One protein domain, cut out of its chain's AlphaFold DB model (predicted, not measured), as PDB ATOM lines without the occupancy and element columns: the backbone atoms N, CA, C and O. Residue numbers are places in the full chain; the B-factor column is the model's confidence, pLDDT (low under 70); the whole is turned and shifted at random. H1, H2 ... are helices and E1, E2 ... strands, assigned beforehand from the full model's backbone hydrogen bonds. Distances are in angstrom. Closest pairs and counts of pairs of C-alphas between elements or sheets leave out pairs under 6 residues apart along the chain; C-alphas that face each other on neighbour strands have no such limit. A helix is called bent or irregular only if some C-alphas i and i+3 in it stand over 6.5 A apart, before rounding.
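What this domain is: This is residues 56 to 206 of the 206 residues of an uncharacterized protein of Alistipes finegoldii (UniProt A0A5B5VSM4). A strongly twisted sheet of eight strands curls round one helix, H2, while a second helix, H1, packs on the sheet toward the end where E4 and E5 turn. The long, bent hairpin of E2 and E3 reaches to one end of the longest axis, and the turn between E4 and E5 makes the other end. The printed part has 151 residues, with two named helices and eight named strands in the order H1 E1 E2 E3 E4 E5 H2 E6 E7 E8, in the class mixed, helices and strands. The sheet is branched, with E5 as its strand of three neighbours, and its neighbour pairs are antiparallel. The whole is compact, with a radius of gyration of the C-alphas of 16.5 A and spans of 54 by 38 by 28 A.

How they stand to each other: H1, residues 65 to 77, is on the sheet at a height over the sheet of 8.0 A. It lies over E2, residues 88 to 103, but only just, with 3 of its 13 C-alphas falling on that strand, and it runs slantwise to the strands, at 39 degrees to E2 on the local plane. Its closest C-alphas to E5, residues 129 to 139, are those of Lys 65 and Lys 129, 6.4 A apart. E1, residues 82 to 85, E2 and E3, residues 107 to 119, form a meander, each strand the antiparallel neighbour of the one before. N 82 and O 90 of the hairpin E1 and E2 are 3.0 A apart, and N 99 and O 111 of the hairpin E2 and E3 are 2.9 A apart, both within hydrogen-bond range. E2 bends by 103 degrees at residue 98, and E3 bends by 73 degrees at residue 110. E5 has staggered pairing: E4, residues 124 to 126, and E3 lie on one side of it, and E8, residues 196 to 205, on the other side. Within hydrogen-bond range are N 124 and O 132 for the hairpin E4 and E5, 2.9 A, N 118 and O 136 for E3 and E5, 2.8 A, and N 137 and O 200 for E5 and E8, 2.7 A. H2, residues 151 to 163, is on the sheet, and the sheet curls round it; the closest C-alphas of H2 and E7, residues 179 to 189, are those of Ile 152 and Gln 185, 7.5 A apart. E6, residues 173 to 176, E7 and E8 form a second meander, with N 174 and O 181 at 2.8 A and N 184 and O 201 at 2.9 A, within hydrogen-bond range. H1 and H2 are apart, and in both each O i to N i+4 pair is within hydrogen-bond range.

Where its parts are: H1 begins at C-alpha 65, (103.604, 141.451, 157.649), and is 18.1 A long from first to last C-alpha. E1 follows at residues 82 to 85. E2 measures 30.8 A and E3 34.4 A, from C-alpha 107 at (148.696, 125.571, 167.592) to C-alpha 119. After E4, at residues 124 to 126, E5 measures 30.1 A and H2 17.9 A. E6 is at residues 173 to 176, E7 measures 30.8 A, and E8 measures 27.6 A, ending at C-alpha 205, (109.447, 127.947, 153.171).

The domain as a whole: The C-alphas farthest apart are those of Ser 105 and Asn 127, 55.3 A. The printed part has no cut and ends at residue 206, the chain's last. The link from E5 to H2, 11 residues, is long. The mean pLDDT of the printed part is 91.3, and residues 190 to 194, in the short link from E7 to E8, are under 70.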
ATOM      1  N   LEU A  56     111.683 130.108 164.452       80.06
ATOM      2  CA  LEU A  56     113.115 130.382 164.372       80.06
ATOM      3  C   LEU A  56     113.348 131.843 164.740       80.06
ATOM      4  O   LEU A  56     112.885 132.730 164.028       80.06
ATOM      5  N   LEU A  57     114.080 132.103 165.829       82.25
ATOM      6  CA  LEU A  57     114.408 133.471 166.260       82.25
ATOM      7  C   LEU A  57     113.155 134.357 166.408       82.25
ATOM      8  O   LEU A  57     113.142 135.502 165.973       82.25
ATOM      9  N   GLY A  58     112.062 133.800 166.937       86.19
ATOM     10  CA  GLY A  58     110.774 134.493 167.066       86.19
ATOM     11  C   GLY A  58     109.967 134.632 165.767       86.19
ATOM     12  O   GLY A  58     108.770 134.905 165.836       86.19
ATOM     13  N   PHE A  59     110.563 134.400 164.594       89.75
ATOM     14  CA  PHE A  59     109.838 134.355 163.326       89.75
ATOM     15  C   PHE A  59     109.121 133.024 163.169       89.75
ATOM     16  O   PHE A  59     109.688 131.974 163.467       89.75
ATOM     17  N   HIS A  60     107.908 133.057 162.628       89.06
ATOM     18  CA  HIS A  60     107.195 131.843 162.260       89.06
ATOM     19  C   HIS A  60     106.469 131.999 160.930       89.06
ATOM     20  O   HIS A  60     105.938 133.061 160.590       89.06
ATOM     21  N   LEU A  61     106.413 130.907 160.169       90.25
ATOM     22  CA  LEU A  61     105.623 130.865 158.947       90.25
ATOM     23  C   LEU A  61     104.151 131.159 159.257       90.25
ATOM     24  O   LEU A  61     103.600 130.733 160.274       90.25
ATOM     25  N   GLY A  62     103.507 131.924 158.380       91.50
ATOM     26  CA  GLY A  62     102.148 132.406 158.594       91.50
ATOM     27  C   GLY A  62     102.020 133.635 159.504       91.50
ATOM     28  O   GLY A  62     100.897 134.107 159.681       91.50
ATOM     29  N   MET A  63     103.108 134.196 160.047       94.69
ATOM     30  CA  MET A  63     103.024 135.509 160.700       94.69
ATOM     31  C   MET A  63     102.634 136.582 159.677       94.69
ATOM     32  O   MET A  63     103.016 136.515 158.507       94.69
ATOM     33  N   SER A  64     101.841 137.563 160.082       96.62
ATOM     34  CA  SER A  64     101.483 138.685 159.221       96.62
ATOM     35  C   SER A  64     102.674 139.606 158.970       96.62
ATOM     36  O   SER A  64     103.634 139.650 159.743       96.62
ATOM     37  N   LYS A  65     102.596 140.413 157.909       96.75
ATOM     38  CA  LYS A  65     103.604 141.451 157.649       96.75
ATOM     39  C   LYS A  65     103.715 142.463 158.797       96.75
ATOM     40  O   LYS A  65     104.806 142.956 159.070       96.75
ATOM     41  N   LEU A  66     102.609 142.750 159.489       97.19
ATOM     42  CA  LEU A  66     102.593 143.646 160.647       97.19
ATOM     43  C   LEU A  66     103.330 143.033 161.841       97.19
ATOM     44  O   LEU A  66     104.180 143.698 162.426       97.19
ATOM     45  N   GLU A  67     103.059 141.765 162.159       96.69
ATOM     46  CA  GLU A  67     103.776 141.032 163.211       96.69
ATOM     47  C   GLU A  67     105.276 140.960 162.902       96.69
ATOM     48  O   GLU A  67     106.095 141.258 163.769       96.69
ATOM     49  N   TYR A  68     105.639 140.659 161.649       95.94
ATOM     50  CA  TYR A  68     107.036 140.610 161.211       95.94
ATOM     51  C   TYR A  68     107.735 141.961 161.402       95.94
ATOM     52  O   TYR A  68     108.790 142.042 162.030       95.94
ATOM     53  N   ASN A  69     107.129 143.041 160.903       95.56
ATOM     54  CA  ASN A  69     107.698 144.383 161.011       95.56
ATOM     55  C   ASN A  69     107.806 144.847 162.470       95.56
ATOM     56  O   ASN A  69     108.771 145.523 162.826       95.56
ATOM     57  N   SER A  70     106.835 144.479 163.311       96.88
ATOM     58  CA  SER A  70     106.861 144.768 164.744       96.88
ATOM     59  C   SER A  70     108.034 144.068 165.432       96.88
ATOM     60  O   SER A  70     108.800 144.719 166.143       96.88
ATOM     61  N   LEU A  71     108.247 142.778 165.143       94.69
ATOM     62  CA  LEU A  71     109.363 142.002 165.688       94.69
ATOM     63  C   LEU A  71     110.722 142.567 165.253       94.69
ATOM     64  O   LEU A  71     111.593 142.799 166.089       94.69
ATOM     65  N   ILE A  72     110.885 142.882 163.964       93.88
ATOM     66  CA  ILE A  72     112.106 143.519 163.449       93.88
ATOM     67  C   ILE A  72     112.359 144.862 164.143       93.88
ATOM     68  O   ILE A  72     113.484 145.151 164.552       93.88
ATOM     69  N   LYS A  73     111.322 145.694 164.304       94.75
ATOM     70  CA  LYS A  73     111.441 146.979 165.006       94.75
ATOM     71  C   LYS A  73     111.849 146.777 166.464       94.75
ATOM     72  O   LYS A  73     112.712 147.501 166.952       94.75
ATOM     73  N   GLN A  74     111.273 145.788 167.144       95.19
ATOM     74  CA  GLN A  74     111.637 145.449 168.516       95.19
ATOM     75  C   GLN A  74     113.113 145.053 168.621       95.19
ATOM     76  O   GLN A  74     113.811 145.580 169.483       95.19
ATOM     77  N   TYR A  75     113.603 144.186 167.731       93.50
ATOM     78  CA  TYR A  75     115.004 143.756 167.732       93.50
ATOM     79  C   TYR A  75     115.987 144.896 167.473       93.50
ATOM     80  O   TYR A  75     117.029 144.960 168.126       93.50
ATOM     81  N   LYS A  76     115.644 145.826 166.576       92.19
ATOM     82  CA  LYS A  76     116.435 147.044 166.357       92.19
ATOM     83  C   LYS A  76     116.445 147.935 167.600       92.19
ATOM     84  O   LYS A  76     117.507 148.345 168.052       92.19
ATOM     85  N   ASN A  77     115.276 148.190 168.186       93.88
ATOM     86  CA  ASN A  77     115.143 149.073 169.345       93.88
ATOM     87  C   ASN A  77     115.824 148.519 170.601       93.88
ATOM     88  O   ASN A  77     116.314 149.291 171.418       93.88
ATOM     89  N   SER A  78     115.859 147.195 170.766       92.81
ATOM     90  CA  SER A  78     116.523 146.553 171.902       92.81
ATOM     91  C   SER A  78     118.029 146.354 171.699       92.81
ATOM     92  O   SER A  78     118.659 145.720 172.537       92.81
ATOM     93  N   GLY A  79     118.595 146.779 170.562       89.12
ATOM     94  CA  GLY A  79     120.000 146.544 170.217       89.12
ATOM     95  C   GLY A  79     120.352 145.081 169.921       89.12
ATOM     96  O   GLY A  79     121.528 144.750 169.823       89.12
ATOM     97  N   LYS A  80     119.355 144.195 169.761       88.31
ATOM     98  CA  LYS A  80     119.588 142.792 169.361       88.31
ATOM     99  C   LYS A  80     120.040 142.696 167.907       88.31
ATOM    100  O   LYS A  80     120.800 141.800 167.561       88.31
ATOM    101  N   MET A  81     119.562 143.615 167.070       92.38
ATOM    102  CA  MET A  81     120.020 143.780 165.696       92.38
ATOM    103  C   MET A  81     120.887 145.027 165.574       92.38
ATOM    104  O   MET A  81     120.464 146.115 165.967       92.38
ATOM    105  N   SER A  82     122.056 144.878 164.961       88.44
ATOM    106  CA  SER A  82     122.958 145.974 164.607       88.44
ATOM    107  C   SER A  82     123.134 146.056 163.090       88.44
ATOM    108  O   SER A  82     122.772 145.140 162.353       88.44
ATOM    109  N   ILE A  83     123.611 147.200 162.600       87.69
ATOM    110  CA  ILE A  83     123.873 147.391 161.171       87.69
ATOM    111  C   ILE A  83     125.120 146.584 160.798       87.69
ATOM    112  O   ILE A  83     126.157 146.723 161.441       87.69
ATOM    113  N   TRP A  84     125.004 145.762 159.758       83.19
ATOM    114  CA  TRP A  84     126.111 145.007 159.172       83.19
ATOM    115  C   TRP A  84     126.730 145.758 157.991       83.19
ATOM    116  O   TRP A  84     127.932 145.996 157.962       83.19
ATOM    117  N   ASP A  85     125.894 146.178 157.037       82.25
ATOM    118  CA  ASP A  85     126.311 146.973 155.879       82.25
ATOM    119  C   ASP A  85     125.125 147.768 155.318       82.25
ATOM    120  O   ASP A  85     124.107 147.189 154.923       82.25
ATOM    121  N   ASN A  86     125.260 149.094 155.247       84.50
ATOM    122  CA  ASN A  86     124.207 150.020 154.823       84.50
ATOM    123  C   ASN A  86     122.879 149.769 155.569       84.50
ATOM    124  O   ASN A  86     122.775 150.011 156.767       84.50
ATOM    125  N   ASN A  87     121.862 149.265 154.863       84.50
ATOM    126  CA  ASN A  87     120.539 148.947 155.410       84.50
ATOM    127  C   ASN A  87     120.375 147.460 155.777       84.50
ATOM    128  O   ASN A  87     119.267 147.020 156.089       84.50
ATOM    129  N   THR A  88     121.457 146.683 155.721       88.75
ATOM    130  CA  THR A  88     121.496 145.266 156.093       88.75
ATOM    131  C   THR A  88     121.834 145.148 157.567       88.75
ATOM    132  O   THR A  88     122.753 145.805 158.052       88.75
ATOM    133  N   TYR A  89     121.111 144.292 158.278       91.00
ATOM    134  CA  TYR A  89     121.274 144.111 159.716       91.00
ATOM    135  C   TYR A  89     121.827 142.721 160.033       91.00
ATOM    136  O   TYR A  89     121.469 141.753 159.362       91.00
ATOM    137  N   CYS A  90     122.649 142.630 161.078       92.75
ATOM    138  CA  CYS A  90     123.100 141.383 161.689       92.75
ATOM    139  C   CYS A  90     122.477 141.203 163.081       92.75
ATOM    140  O   CYS A  90     122.037 142.163 163.716       92.75
ATOM    141  N   MET A  91     122.455 139.966 163.562       93.50
ATOM    142  CA  MET A  91     122.087 139.601 164.928       93.50
ATOM    143  C   MET A  91     122.911 138.393 165.357       93.50
ATOM    144  O   MET A  91     122.976 137.406 164.624       93.50
ATOM    145  N   HIS A  92     123.491 138.434 166.555       93.00
ATOM    146  CA  HIS A  92     124.085 137.241 167.155       93.00
ATOM    147  C   HIS A  92     123.016 136.150 167.331       93.00
ATOM    148  O   HIS A  92     121.932 136.430 167.847       93.00
ATOM    149  N   TRP A  93     123.305 134.916 166.910       94.38
ATOM    150  CA  TRP A  93     122.354 133.809 166.983       94.38
ATOM    151  C   TRP A  93     122.637 132.865 168.146       94.38
ATOM    152  O   TRP A  93     121.814 132.754 169.054       94.38
ATOM    153  N   PHE A  94     123.755 132.146 168.091       94.69
ATOM    154  CA  PHE A  94     124.122 131.188 169.124       94.69
ATOM    155  C   PHE A  94     125.622 130.929 169.139       94.69
ATOM    156  O   PHE A  94     126.350 131.245 168.194       94.69
ATOM    157  N   GLU A  95     126.048 130.274 170.215       94.94
ATOM    158  CA  GLU A  95     127.416 129.834 170.421       94.94
ATOM    159  C   GLU A  95     127.488 128.339 170.717       94.94
ATOM    160  O   GLU A  95     126.593 127.760 171.342       94.94
ATOM    161  N   THR A  96     128.571 127.699 170.287       90.94
ATOM    162  CA  THR A  96     128.909 126.332 170.696       90.94
ATOM    163  C   THR A  96     129.971 126.363 171.777       90.94
ATOM    164  O   THR A  96     130.931 127.118 171.677       90.94
ATOM    165  N   GLN A  97     129.887 125.456 172.742       85.69
ATOM    166  CA  GLN A  97     130.941 125.307 173.738       85.69
ATOM    167  C   GLN A  97     132.049 124.372 173.237       85.69
ATOM    168  O   GLN A  97     131.761 123.354 172.607       85.69
ATOM    169  N   ASN A  98     133.294 124.693 173.592       89.94
ATOM    170  CA  ASN A  98     134.451 123.795 173.540       89.94
ATOM    171  C   ASN A  98     134.772 123.194 172.159       89.94
ATOM    172  O   ASN A  98     134.959 121.983 172.037       89.94
ATOM    173  N   ILE A  99     134.874 124.021 171.119       93.56
ATOM    174  CA  ILE A  99     135.433 123.572 169.836       93.56
ATOM    175  C   ILE A  99     136.960 123.669 169.847       93.56
ATOM    176  O   ILE A  99     137.528 124.497 170.553       93.56
ATOM    177  N   THR A 100     137.626 122.845 169.040       95.12
ATOM    178  CA  THR A 100     139.076 122.955 168.818       95.12
ATOM    179  C   THR A 100     139.345 123.740 167.540       95.12
ATOM    180  O   THR A 100     138.896 123.335 166.463       95.12
ATOM    181  N   VAL A 101     140.095 124.832 167.673       94.00
ATOM    182  CA  VAL A 101     140.521 125.715 166.582       94.00
ATOM    183  C   VAL A 101     142.034 125.618 166.420       94.00
ATOM    184  O   VAL A 101     142.754 125.509 167.412       94.00
ATOM    185  N   HIS A 102     142.513 125.652 165.180       93.81
ATOM    186  CA  HIS A 102     143.931 125.716 164.845       93.81
ATOM    187  C   HIS A 102     144.349 127.147 164.492       93.81
ATOM    188  O   HIS A 102     143.759 127.769 163.611       93.81
ATOM    189  N   ASP A 103     145.405 127.643 165.131       90.81
ATOM    190  CA  ASP A 103     146.106 128.861 164.726       90.81
ATOM    191  C   ASP A 103     147.591 128.557 164.501       90.81
ATOM    192  O   ASP A 103     148.224 127.845 165.280       90.81
ATOM    193  N   ASN A 104     148.166 129.133 163.446       89.00
ATOM    194  CA  ASN A 104     149.551 128.860 163.055       89.00
ATOM    195  C   ASN A 104     150.586 129.312 164.104       89.00
ATOM    196  O   ASN A 104     151.719 128.837 164.084       89.00
ATOM    197  N   SER A 105     150.230 130.241 164.993       90.44
ATOM    198  CA  SER A 105     151.138 130.839 165.980       90.44
ATOM    199  C   SER A 105     151.115 130.100 167.316       90.44
ATOM    200  O   SER A 105     152.144 130.018 167.985       90.44
ATOM    201  N   VAL A 106     149.949 129.595 167.727       90.31
ATOM    202  CA  VAL A 106     149.745 128.969 169.051       90.31
ATOM    203  C   VAL A 106     149.375 127.485 168.985       90.31
ATOM    204  O   VAL A 106     149.320 126.823 170.019       90.31
ATOM    205  N   GLY A 107     149.157 126.938 167.788       92.81
ATOM    206  CA  GLY A 107     148.696 125.571 167.592       92.81
ATOM    207  C   GLY A 107     147.202 125.416 167.881       92.81
ATOM    208  O   GLY A 107     146.406 126.328 167.657       92.81
ATOM    209  N   ASN A 108     146.807 124.231 168.347       95.62
ATOM    210  CA  ASN A 108     145.406 123.928 168.634       95.62
ATOM    211  C   ASN A 108     145.005 124.461 170.012       95.62
ATOM    212  O   ASN A 108     145.673 124.173 171.005       95.62
ATOM    213  N   PHE A 109     143.874 125.156 170.091       94.00
ATOM    214  CA  PHE A 109     143.309 125.627 171.353       94.00
ATOM    215  C   PHE A 109     141.787 125.483 171.380       94.00
ATOM    216  O   PHE A 109     141.116 125.426 170.346       94.00
ATOM    217  N   THR A 110     141.239 125.413 172.591       95.06
ATOM    218  CA  THR A 110     139.793 125.356 172.807       95.06
ATOM    219  C   THR A 110     139.196 126.754 172.712       95.06
ATOM    220  O   THR A 110     139.684 127.690 173.345       95.06
ATOM    221  N   SER A 111     138.118 126.899 171.949       93.94
ATOM    222  CA  SER A 111     137.397 128.157 171.786       93.94
ATOM    223  C   SER A 111     135.888 127.933 171.667       93.94
ATOM    224  O   SER A 111     135.386 126.808 171.742       93.94
ATOM    225  N   THR A 112     135.171 129.032 171.471       93.81
ATOM    226  CA  THR A 112     133.733 129.068 171.218       93.81
ATOM    227  C   THR A 112     133.501 129.429 169.756       93.81
ATOM    228  O   THR A 112     134.020 130.436 169.279       93.81
ATOM    229  N   GLN A 113     132.707 128.629 169.040       94.62
ATOM    230  CA  GLN A 113     132.190 129.033 167.734       94.62
ATOM    231  C   GLN A 113     130.979 129.925 167.956       94.62
ATOM    232  O   GLN A 113     130.019 129.486 168.588       94.62
ATOM    233  N   SER A 114     130.997 131.128 167.398       95.81
ATOM    234  CA  SER A 114     129.840 132.022 167.375       95.81
ATOM    235  C   SER A 114     129.243 132.057 165.970       95.81
ATOM    236  O   SER A 114     129.981 132.010 164.981       95.81
ATOM    237  N   PHE A 115     127.916 132.124 165.878       95.56
ATOM    238  CA  PHE A 115     127.187 132.281 164.622       95.56
ATOM    239  C   PHE A 115     126.301 133.519 164.684       95.56
ATOM    240  O   PHE A 115     125.534 133.696 165.633       95.56
ATOM    241  N   SER A 116     126.365 134.346 163.646       94.44
ATOM    242  CA  SER A 116     125.504 135.519 163.478       94.44
ATOM    243  C   SER A 116     124.586 135.339 162.278       94.44
ATOM    244  O   SER A 116     125.003 134.814 161.250       94.44
ATOM    245  N   ILE A 117     123.340 135.789 162.389       95.00
ATOM    246  CA  ILE A 117     122.427 135.930 161.256       95.00
ATOM    247  C   ILE A 117     122.640 137.288 160.598       95.00
ATOM    248  O   ILE A 117     122.740 138.296 161.291       95.00
ATOM    249  N   ILE A 118     122.609 137.323 159.272       94.31
ATOM    250  CA  ILE A 118     122.543 138.526 158.451       94.31
ATOM    251  C   ILE A 118     121.228 138.484 157.661       94.31
ATOM    252  O   ILE A 118     120.913 137.513 156.969       94.31
ATOM    253  N   PHE A 119     120.447 139.557 157.774       93.00
ATOM    254  CA  PHE A 119     119.164 139.730 157.094       93.00
ATOM    255  C   PHE A 119     119.374 140.441 155.753       93.00
ATOM    256  O   PHE A 119     119.045 141.617 155.600       93.00
ATOM    257  N   ASP A 120     119.977 139.732 154.801       92.25
ATOM    258  CA  ASP A 120     120.372 140.237 153.479       92.25
ATOM    259  C   ASP A 120     119.255 140.164 152.424       92.25
ATOM    260  O   ASP A 120     119.266 140.922 151.454       92.25
ATOM    261  N   ILE A 121     118.266 139.289 152.617       92.81
ATOM    262  CA  ILE A 121     117.151 139.084 151.686       92.81
ATOM    263  C   ILE A 121     115.827 139.467 152.353       92.81
ATOM    264  O   ILE A 121     115.540 139.095 153.491       92.81
ATOM    265  N   GLN A 122     114.977 140.190 151.618       93.62
ATOM    266  CA  GLN A 122     113.622 140.497 152.078       93.62
ATOM    267  C   GLN A 122     112.762 139.221 152.125       93.62
ATOM    268  O   GLN A 122     112.753 138.452 151.157       93.62
ATOM    269  N   PRO A 123     111.994 138.991 153.203       95.62
ATOM    270  CA  PRO A 123     111.087 137.849 153.282       95.62
ATOM    271  C   PRO A 123     109.987 137.919 152.213       95.62
ATOM    272  O   PRO A 123     109.543 138.999 151.812       95.62
ATOM    273  N   LYS A 124     109.479 136.753 151.800       97.81
ATOM    274  CA  LYS A 124     108.334 136.664 150.884       97.81
ATOM    275  C   LYS A 124     107.044 136.446 151.663       97.81
ATOM    276  O   LYS A 124     106.959 135.556 152.510       97.81
ATOM    277  N   PHE A 125     106.022 137.224 151.317       97.44
ATOM    278  CA  PHE A 125     104.673 137.100 151.860       97.44
ATOM    279  C   PHE A 125     103.697 136.688 150.757       97.44
ATOM    280  O   PHE A 125     103.733 137.246 149.663       97.44
ATOM    281  N   VAL A 126     102.790 135.766 151.071       96.88
ATOM    282  CA  VAL A 126     101.653 135.379 150.223       96.88
ATOM    283  C   VAL A 126     100.388 135.636 151.029       96.88
ATOM    284  O   VAL A 126     100.311 135.229 152.185       96.88
ATOM    285  N   ASN A 127      99.417 136.363 150.470       96.38
ATOM    286  CA  ASN A 127      98.182 136.750 151.172       96.38
ATOM    287  C   ASN A 127      98.444 137.391 152.551       96.38
ATOM    288  O   ASN A 127      97.815 137.045 153.548       96.38
ATOM    289  N   ASN A 128      99.419 138.307 152.613       95.88
ATOM    290  CA  ASN A 128      99.865 138.990 153.836       95.88
ATOM    291  C   ASN A 128     100.441 138.065 154.932       95.88
ATOM    292  O   ASN A 128     100.561 138.475 156.084       95.88
ATOM    293  N   LYS A 129     100.812 136.828 154.594       95.75
ATOM    294  CA  LYS A 129     101.341 135.826 155.523       95.75
ATOM    295  C   LYS A 129     102.755 135.427 155.113       95.75
ATOM    296  O   LYS A 129     103.009 135.214 153.928       95.75
ATOM    297  N   LEU A 130     103.677 135.366 156.075       95.31
ATOM    298  CA  LEU A 130     105.073 135.012 155.837       95.31
ATOM    299  C   LEU A 130     105.125 133.606 155.248       95.31
ATOM    300  O   LEU A 130     104.706 132.642 155.890       95.31
ATOM    301  N   HIS A 131     105.607 133.527 154.016       95.50
ATOM    302  CA  HIS A 131     105.680 132.297 153.244       95.50
ATOM    303  C   HIS A 131     107.112 131.781 153.173       95.50
ATOM    304  O   HIS A 131     107.338 130.584 153.297       95.50
ATOM    305  N   THR A 132     108.081 132.680 153.005       96.12
ATOM    306  CA  THR A 132     109.495 132.311 152.938       96.12
ATOM    307  C   THR A 132     110.341 133.310 153.709       96.12
ATOM    308  O   THR A 132     110.226 134.519 153.497       96.12
ATOM    309  N   LEU A 133     111.223 132.791 154.557       95.25
ATOM    310  CA  LEU A 133     112.286 133.534 155.225       95.25
ATOM    311  C   LEU A 133     113.622 132.916 154.814       95.25
ATOM    312  O   LEU A 133     113.805 131.708 154.939       95.25
ATOM    313  N   SER A 134     114.540 133.735 154.314       95.69
ATOM    314  CA  SER A 134     115.883 133.308 153.938       95.69
ATOM    315  C   SER A 134     116.887 134.257 154.564       95.69
ATOM    316  O   SER A 134     116.702 135.471 154.494       95.69
ATOM    317  N   MET A 135     117.897 133.709 155.227       94.88
ATOM    318  CA  MET A 135     118.877 134.486 155.978       94.88
ATOM    319  C   MET A 135     120.268 133.900 155.788       94.88
ATOM    320  O   MET A 135     120.427 132.681 155.650       94.88
ATOM    321  N   LEU A 136     121.263 134.778 155.777       95.62
ATOM    322  CA  LEU A 136     122.661 134.395 155.724       95.62
ATOM    323  C   LEU A 136     123.181 134.180 157.147       95.62
ATOM    324  O   LEU A 136     122.737 134.837 158.084       95.62
ATOM    325  N   ILE A 137     124.110 133.253 157.315       95.94
ATOM    326  CA  ILE A 137     124.725 132.906 158.587       95.94
ATOM    327  C   ILE A 137     126.233 133.053 158.438       95.94
ATOM    328  O   ILE A 137     126.846 132.426 157.569       95.94
ATOM    329  N   GLU A 138     126.816 133.865 159.308       94.00
ATOM    330  CA  GLU A 138     128.246 134.111 159.401       94.00
ATOM    331  C   GLU A 138     128.841 133.340 160.586       94.00
ATOM    332  O   GLU A 138     128.437 133.579 161.730       94.00
ATOM    333  N   PRO A 139     129.778 132.410 160.343       94.75
ATOM    334  CA  PRO A 139     130.571 131.800 161.401       94.75
ATOM    335  C   PRO A 139     131.719 132.727 161.839       94.75
ATOM    336  O   PRO A 139     132.322 133.407 161.012       94.75
ATOM    337  N   LEU A 140     132.082 132.702 163.125       92.75
ATOM    338  CA  LEU A 140     133.276 133.393 163.632       92.75
ATOM    339  C   LEU A 140     134.568 132.812 163.035       92.75
ATOM    340  O   LEU A 140     135.402 133.547 162.510       92.75
ATOM    341  N   TYR A 141     134.726 131.490 163.122       91.81
ATOM    342  CA  TYR A 141     135.843 130.761 162.524       91.81
ATOM    343  C   TYR A 141     135.392 130.012 161.270       91.81
ATOM    344  O   TYR A 141     134.349 129.356 161.266       91.81
ATOM    345  N   ASP A 142     136.194 130.095 160.210       90.19
ATOM    346  CA  ASP A 142     135.990 129.341 158.972       90.19
ATOM    347  C   ASP A 142     136.353 127.856 159.164       90.19
ATOM    348  O   ASP A 142     137.197 127.519 159.993       90.19
ATOM    349  N   ASP A 143     135.749 126.965 158.370       91.19
ATOM    350  CA  ASP A 143     135.994 125.514 158.448       91.19
ATOM    351  C   ASP A 143     137.472 125.137 158.317       91.19
ATOM    352  O   ASP A 143     137.903 124.142 158.891       91.19
ATOM    353  N   THR A 144     138.262 125.944 157.605       90.38
ATOM    354  CA  THR A 144     139.700 125.709 157.396       90.38
ATOM    355  C   THR A 144     140.532 125.663 158.676       90.38
ATOM    356  O   THR A 144     141.625 125.101 158.656       90.38
ATOM    357  N   ILE A 145     140.038 126.236 159.773       92.12
ATOM    358  CA  ILE A 145     140.725 126.245 161.071       92.12
ATOM    359  C   ILE A 145     139.999 125.411 162.131       92.12
ATOM    360  O   ILE A 145     140.443 125.359 163.276       92.12
ATOM    361  N   LEU A 146     138.902 124.736 161.775       93.62
ATOM    362  CA  LEU A 146     138.196 123.817 162.665       93.62
ATOM    363  C   LEU A 146     138.798 122.412 162.545       93.62
ATOM    364  O   LEU A 146     138.894 121.854 161.457       93.62
ATOM    365  N   VAL A 147     139.207 121.821 163.672       92.62
ATOM    366  CA  VAL A 147     139.996 120.572 163.651       92.62
ATOM    367  C   VAL A 147     139.126 119.310 163.637       92.62
ATOM    368  O   VAL A 147     139.452 118.334 162.968       92.62
ATOM    369  N   GLN A 148     138.035 119.296 164.405       91.44
ATOM    370  CA  GLN A 148     137.237 118.082 164.678       91.44
ATOM    371  C   GLN A 148     135.777 118.194 164.225       91.44
ATOM    372  O   GLN A 148     134.983 117.277 164.417       91.44
ATOM    373  N   THR A 149     135.395 119.342 163.677       94.06
ATOM    374  CA  THR A 149     134.020 119.648 163.285       94.06
ATOM    375  C   THR A 149     134.032 120.589 162.089       94.06
ATOM    376  O   THR A 149     135.082 121.077 161.685       94.06
ATOM    377  N   SER A 150     132.859 120.859 161.537       94.44
ATOM    378  CA  SER A 150     132.646 121.903 160.539       94.44
ATOM    379  C   SER A 150     131.429 122.727 160.922       94.44
ATOM    380  O   SER A 150     130.513 122.252 161.604       94.44
ATOM    381  N   ASN A 151     131.386 123.966 160.454       95.69
ATOM    382  CA  ASN A 151     130.275 124.872 160.684       95.69
ATOM    383  C   ASN A 151     128.954 124.280 160.181       95.69
ATOM    384  O   ASN A 151     127.953 124.377 160.886       95.69
ATOM    385  N   ILE A 152     128.938 123.594 159.030       94.62
ATOM    386  CA  ILE A 152     127.715 122.954 158.523       94.62
ATOM    387  C   ILE A 152     127.181 121.875 159.485       94.62
ATOM    388  O   ILE A 152     125.968 121.762 159.666       94.62
ATOM    389  N   ILE A 153     128.061 121.123 160.160       93.75
ATOM    390  CA  ILE A 153     127.672 120.121 161.166       93.75
ATOM    391  C   ILE A 153     127.138 120.809 162.426       93.75
ATOM    392  O   ILE A 153     126.085 120.425 162.938       93.75
ATOM    393  N   LEU A 154     127.828 121.847 162.913       95.69
ATOM    394  CA  LEU A 154     127.390 122.621 164.080       95.69
ATOM    395  C   LEU A 154     126.010 123.255 163.846       95.69
ATOM    396  O   LEU A 154     125.119 123.134 164.689       95.69
ATOM    397  N   LEU A 155     125.806 123.851 162.669       96.19
ATOM    398  CA  LEU A 155     124.539 124.443 162.247       96.19
ATOM    399  C   LEU A 155     123.439 123.396 162.109       96.19
ATOM    400  O   LEU A 155     122.360 123.579 162.669       96.19
ATOM    401  N   LYS A 156     123.711 122.273 161.433       95.25
ATOM    402  CA  LYS A 156     122.758 121.160 161.316       95.25
ATOM    403  C   LYS A 156     122.293 120.684 162.691       95.25
ATOM    404  O   LYS A 156     121.094 120.508 162.899       95.25
ATOM    405  N   ASN A 157     123.218 120.515 163.634       93.62
ATOM    406  CA  ASN A 157     122.901 120.075 164.989       93.62
ATOM    407  C   ASN A 157     122.056 121.106 165.745       93.62
ATOM    408  O   ASN A 157     121.090 120.733 166.408       93.62
ATOM    409  N   HIS A 158     122.393 122.392 165.643       93.88
ATOM    410  CA  HIS A 158     121.636 123.461 166.290       93.88
ATOM    411  C   HIS A 158     120.218 123.596 165.715       93.88
ATOM    412  O   HIS A 158     119.242 123.584 166.464       93.88
ATOM    413  N   ILE A 159     120.089 123.630 164.387       93.62
ATOM    414  CA  ILE A 159     118.796 123.699 163.691       93.62
ATOM    415  C   ILE A 159     117.939 122.481 164.030       93.62
ATOM    416  O   ILE A 159     116.768 122.634 164.359       93.62
ATOM    417  N   SER A 160     118.518 121.279 164.043       92.75
ATOM    418  CA  SER A 160     117.774 120.064 164.395       92.75
ATOM    419  C   SER A 160     117.219 120.097 165.820       92.75
ATOM    420  O   SER A 160     116.130 119.584 166.063       92.75
ATOM    421  N   LYS A 161     117.936 120.728 166.764       91.31
ATOM    422  CA  LYS A 161     117.437 120.944 168.131       91.31
ATOM    423  C   LYS A 161     116.256 121.912 168.150       91.31
ATOM    424  O   LYS A 161     115.272 121.623 168.817       91.31
ATOM    425  N   ILE A 162     116.336 123.021 167.407       89.75
ATOM    426  CA  ILE A 162     115.236 123.995 167.292       89.75
ATOM    427  C   ILE A 162     113.995 123.340 166.679       89.75
ATOM    428  O   ILE A 162     112.891 123.511 167.185       89.75
ATOM    429  N   LEU A 163     114.183 122.577 165.604       89.06
ATOM    430  CA  LEU A 163     113.097 121.936 164.865       89.06
ATOM    431  C   LEU A 163     112.572 120.656 165.533       89.06
ATOM    432  O   LEU A 163     111.598 120.078 165.057       89.06
ATOM    433  N   GLY A 164     113.245 120.158 166.575       89.69
ATOM    434  CA  GLY A 164     112.921 118.877 167.206       89.69
ATOM    435  C   GLY A 164     113.037 117.669 166.265       89.69
ATOM    436  O   GLY A 164     112.426 116.637 166.526       89.69
ATOM    437  N   SER A 165     113.784 117.781 165.161       90.00
ATOM    438  CA  SER A 165     113.954 116.696 164.187       90.00
ATOM    439  C   SER A 165     115.302 116.755 163.480       90.00
ATOM    440  O   SER A 165     115.877 117.822 163.263       90.00
ATOM    441  N   GLN A 166     115.803 115.584 163.095       91.88
ATOM    442  CA  GLN A 166     116.976 115.457 162.238       91.88
ATOM    443  C   GLN A 166     116.529 115.369 160.775       91.88
ATOM    444  O   GLN A 166     115.504 114.741 160.495       91.88
ATOM    445  N   PRO A 167     117.286 115.945 159.830       91.31
ATOM    446  CA  PRO A 167     117.022 115.717 158.421       91.31
ATOM    447  C   PRO A 167     117.469 114.290 158.046       91.31
ATOM    448  O   PRO A 167     118.201 113.651 158.815       91.31
ATOM    449  N   PRO A 168     117.107 113.789 156.852       89.44
ATOM    450  CA  PRO A 168     117.638 112.529 156.338       89.44
ATOM    451  C   PRO A 168     119.173 112.452 156.393       89.44
ATOM    452  O   PRO A 168     119.878 113.471 156.433       89.44
ATOM    453  N   LEU A 169     119.711 111.228 156.381       84.50
ATOM    454  CA  LEU A 169     121.157 111.015 156.390       84.50
ATOM    455  C   LEU A 169     121.810 111.766 155.220       84.50
ATOM    456  O   LEU A 169     121.292 111.756 154.107       84.50
ATOM    457  N   ASN A 170     122.929 112.442 155.490       84.75
ATOM    458  CA  ASN A 170     123.658 113.271 154.518       84.75
ATOM    459  C   ASN A 170     122.829 114.394 153.862       84.75
ATOM    460  O   ASN A 170     123.255 114.971 152.867       84.75
ATOM    461  N   SER A 171     121.676 114.738 154.439       90.00
ATOM    462  CA  SER A 171     120.855 115.868 154.020       90.00
ATOM    463  C   SER A 171     121.037 117.066 154.952       90.00
ATOM    464  O   SER A 171     121.318 116.926 156.153       90.00
ATOM    465  N   PHE A 172     120.827 118.244 154.373       94.25
ATOM    466  CA  PHE A 172     120.685 119.537 155.043       94.25
ATOM    467  C   PHE A 172     119.305 120.153 154.752       94.25
ATOM    468  O   PHE A 172     119.112 121.364 154.831       94.25
ATOM    469  N   HIS A 173     118.349 119.294 154.395       95.62
ATOM    470  CA  HIS A 173     116.970 119.626 154.091       95.62
ATOM    471  C   HIS A 173     116.033 118.883 155.049       95.62
ATOM    472  O   HIS A 173     116.064 117.651 155.117       95.62
ATOM    473  N   TRP A 174     115.199 119.627 155.772       94.75
ATOM    474  CA  TRP A 174     114.128 119.102 156.613       94.75
ATOM    475  C   TRP A 174     112.795 119.310 155.907       94.75
ATOM    476  O   TRP A 174     112.497 120.410 155.435       94.75
ATOM    477  N   THR A 175     111.974 118.267 155.883       93.50
ATOM    478  CA  THR A 175     110.635 118.307 155.298       93.50
ATOM    479  C   THR A 175     109.617 118.014 156.385       93.50
ATOM    480  O   THR A 175     109.688 116.985 157.053       93.50
ATOM    481  N   PHE A 176     108.655 118.915 156.539       90.25
ATOM    482  CA  PHE A 176     107.507 118.762 157.419       90.25
ATOM    483  C   PHE A 176     106.234 118.791 156.579       90.25
ATOM    484  O   PHE A 176     106.246 119.166 155.408       90.25
ATOM    485  N   SER A 177     105.102 118.438 157.184       90.25
ATOM    486  CA  SER A 177     103.810 118.407 156.488       90.25
ATOM    487  C   SER A 177     103.367 119.759 155.916       90.25
ATOM    488  O   SER A 177     102.529 119.793 155.023       90.25
ATOM    489  N   THR A 178     103.888 120.869 156.446       88.81
ATOM    490  CA  THR A 178     103.412 122.227 156.134       88.81
ATOM    491  C   THR A 178     104.521 123.217 155.800       88.81
ATOM    492  O   THR A 178     104.226 124.402 155.676       88.81
ATOM    493  N   TYR A 179     105.778 122.766 155.752       92.31
ATOM    494  CA  TYR A 179     106.924 123.602 155.414       92.31
ATOM    495  C   TYR A 179     108.188 122.767 155.193       92.31
ATOM    496  O   TYR A 179     108.267 121.587 155.536       92.31
ATOM    497  N   THR A 180     109.215 123.421 154.667       94.12
ATOM    498  CA  THR A 180     110.561 122.882 154.505       94.12
ATOM    499  C   THR A 180     111.601 123.835 155.077       94.12
ATOM    500  O   THR A 180     111.389 125.050 155.142       94.12
ATOM    501  N   VAL A 181     112.739 123.277 155.482       95.38
ATOM    502  CA  VAL A 181     113.922 124.025 155.911       95.38
ATOM    503  C   VAL A 181     115.109 123.534 155.103       95.38
ATOM    504  O   VAL A 181     115.341 122.333 155.023       95.38
ATOM    505  N   ASN A 182     115.867 124.445 154.506       96.38
ATOM    506  CA  ASN A 182     117.065 124.133 153.742       96.38
ATOM    507  C   ASN A 182     118.257 124.910 154.296       96.38
ATOM    508  O   ASN A 182     118.203 126.137 154.387       96.38
ATOM    509  N   LEU A 183     119.328 124.193 154.616       97.44
ATOM    510  CA  LEU A 183     120.628 124.745 154.958       97.44
ATOM    511  C   LEU A 183     121.601 124.446 153.814       97.44
ATOM    512  O   LEU A 183     121.737 123.305 153.384       97.44
ATOM    513  N   SER A 184     122.298 125.464 153.325       95.50
ATOM    514  CA  SER A 184     123.303 125.299 152.268       95.50
ATOM    515  C   SER A 184     124.516 126.181 152.519       95.50
ATOM    516  O   SER A 184     124.426 127.175 153.232       95.50
ATOM    517  N   GLN A 185     125.658 125.797 151.961       94.69
ATOM    518  CA  GLN A 185     126.882 126.585 152.027       94.69
ATOM    519  C   GLN A 185     126.940 127.559 150.846       94.69
ATOM    520  O   GLN A 185     126.692 127.167 149.707       94.69
ATOM    521  N   GLU A 186     127.342 128.798 151.106       91.69
ATOM    522  CA  GLU A 186     127.573 129.830 150.097       91.69
ATOM    523  C   GLU A 186     129.004 130.368 150.220       91.69
ATOM    524  O   GLU A 186     129.492 130.664 151.311       91.69
ATOM    525  N   LYS A 187     129.704 130.501 149.090       86.81
ATOM    526  CA  LYS A 187     130.993 131.204 149.033       86.81
ATOM    527  C   LYS A 187     130.728 132.621 148.554       86.81
ATOM    528  O   LYS A 187     130.349 132.819 147.403       86.81
ATOM    529  N   ILE A 188     130.939 133.596 149.430       83.44
ATOM    530  CA  ILE A 188     130.696 135.004 149.120       83.44
ATOM    531  C   ILE A 188     132.039 135.718 149.054       83.44
ATOM    532  O   ILE A 188     132.860 135.633 149.972       83.44
ATOM    533  N   LYS A 189     132.280 136.410 147.938       78.38
ATOM    534  CA  LYS A 189     133.464 137.253 147.777       78.38
ATOM    535  C   LYS A 189     133.358 138.436 148.733       78.38
ATOM    536  O   LYS A 189     132.348 139.139 148.737       78.38
ATOM    537  N   SER A 190     134.396 138.662 149.534       68.69
ATOM    538  CA  SER A 190     134.443 139.846 150.385       68.69
ATOM    539  C   SER A 190     134.420 141.119 149.546       68.69
ATOM    540  O   SER A 190     135.036 141.193 148.483       68.69
ATOM    541  N   LYS A 191     133.737 142.148 150.051       65.06
ATOM    542  CA  LYS A 191     133.794 143.492 149.465       65.06
ATOM    543  C   LYS A 191     135.144 144.173 149.701       65.06
ATOM    544  O   LYS A 191     135.522 145.035 148.917       65.06
ATOM    545  N   TYR A 192     135.850 143.796 150.768       59.28
ATOM    546  CA  TYR A 192     137.045 144.498 151.249       59.28
ATOM    547  C   TYR A 192     138.347 143.737 150.993       59.28
ATOM    548  O   TYR A 192     139.415 144.340 150.966       59.28
ATOM    549  N   TYR A 193     138.267 142.422 150.788       64.62
ATOM    550  CA  TYR A 193     139.427 141.558 150.598       64.62
ATOM    551  C   TYR A 193     139.240 140.671 149.364       64.62
ATOM    552  O   TYR A 193     138.124 140.319 148.996       64.62
ATOM    553  N   GLU A 194     140.328 140.214 148.747       64.94
ATOM    554  CA  GLU A 194     140.249 139.249 147.633       64.94
ATOM    555  C   GLU A 194     139.861 137.827 148.083       64.94
ATOM    556  O   GLU A 194     139.777 136.894 147.282       64.94
ATOM    557  N   LYS A 195     139.587 137.650 149.379       72.56
ATOM    558  CA  LYS A 195     139.210 136.378 149.979       72.56
ATOM    559  C   LYS A 195     137.712 136.105 149.809       72.56
ATOM    560  O   LYS A 195     136.869 136.987 149.979       72.56
ATOM    561  N   HIS A 196     137.386 134.847 149.518       75.75
ATOM    562  CA  HIS A 196     136.025 134.333 149.651       75.75
ATOM    563  C   HIS A 196     135.824 133.838 151.079       75.75
ATOM    564  O   HIS A 196     136.620 133.034 151.571       75.75
ATOM    565  N   TYR A 197     134.763 134.304 151.725       81.94
ATOM    566  CA  TYR A 197     134.348 133.808 153.030       81.94
ATOM    567  C   TYR A 197     133.253 132.759 152.854       81.94
ATOM    568  O   TYR A 197     132.430 132.832 151.933       81.94
ATOM    569  N   THR A 198     133.284 131.749 153.719       89.25
ATOM    570  CA  THR A 198     132.251 130.718 153.773       89.25
ATOM    571  C   THR A 198     131.113 131.216 154.641       89.25
ATOM    572  O   THR A 198     131.289 131.413 155.841       89.25
ATOM    573  N   TYR A 199     129.948 131.383 154.037       93.38
ATOM    574  CA  TYR A 199     128.708 131.653 154.741       93.38
ATOM    575  C   TYR A 199     127.738 130.488 154.556       93.38
ATOM    576  O   TYR A 199     127.959 129.588 153.740       93.38
ATOM    577  N   TYR A 200     126.640 130.512 155.303       96.44
ATOM    578  CA  TYR A 200     125.591 129.507 155.199       96.44
ATOM    579  C   TYR A 200     124.230 130.152 155.025       96.44
ATOM    580  O   TYR A 200     123.901 131.133 155.676       96.44
ATOM    581  N   ARG A 201     123.413 129.580 154.157       96.88
ATOM    582  CA  ARG A 201     122.067 130.047 153.869       96.88
ATOM    583  C   ARG A 201     121.068 129.144 154.545       96.88
ATOM    584  O   ARG A 201     121.007 127.959 154.220       96.88
ATOM    585  N   LEU A 202     120.258 129.716 155.424       96.75
ATOM    586  CA  LEU A 202     119.106 129.040 156.000       96.75
ATOM    587  C   LEU A 202     117.837 129.604 155.377       96.75
ATOM    588  O   LEU A 202     117.553 130.795 155.491       96.75
ATOM    589  N   THR A 203     117.081 128.744 154.707       96.50
ATOM    590  CA  THR A 203     115.805 129.101 154.084       96.50
ATOM    591  C   THR A 203     114.694 128.247 154.660       96.50
ATOM    592  O   THR A 203     114.795 127.025 154.665       96.50
ATOM    593  N   ILE A 204     113.629 128.892 155.119       94.50
ATOM    594  CA  ILE A 204     112.409 128.255 155.605       94.50
ATOM    595  C   ILE A 204     111.273 128.679 154.677       94.50
ATOM    596  O   ILE A 204     111.054 129.877 154.489       94.50
ATOM    597  N   THR A 205     110.550 127.712 154.116       95.00
ATOM    598  CA  THR A 205     109.447 127.947 153.171       95.00
ATOM    599  C   THR A 205     108.229 127.133 153.575       95.00
ATOM    600  O   THR A 205     108.367 125.936 153.807       95.00
ATOM    601  N   LYS A 206     107.064 127.780 153.648       90.12
ATOM    602  CA  LYS A 206     105.763 127.134 153.841       90.12
ATOM    603  C   LYS A 206     105.330 126.356 152.601       90.12
ATOM    604  O   LYS A 206     105.595 126.863 151.491       90.12
TER     605      LYS A 206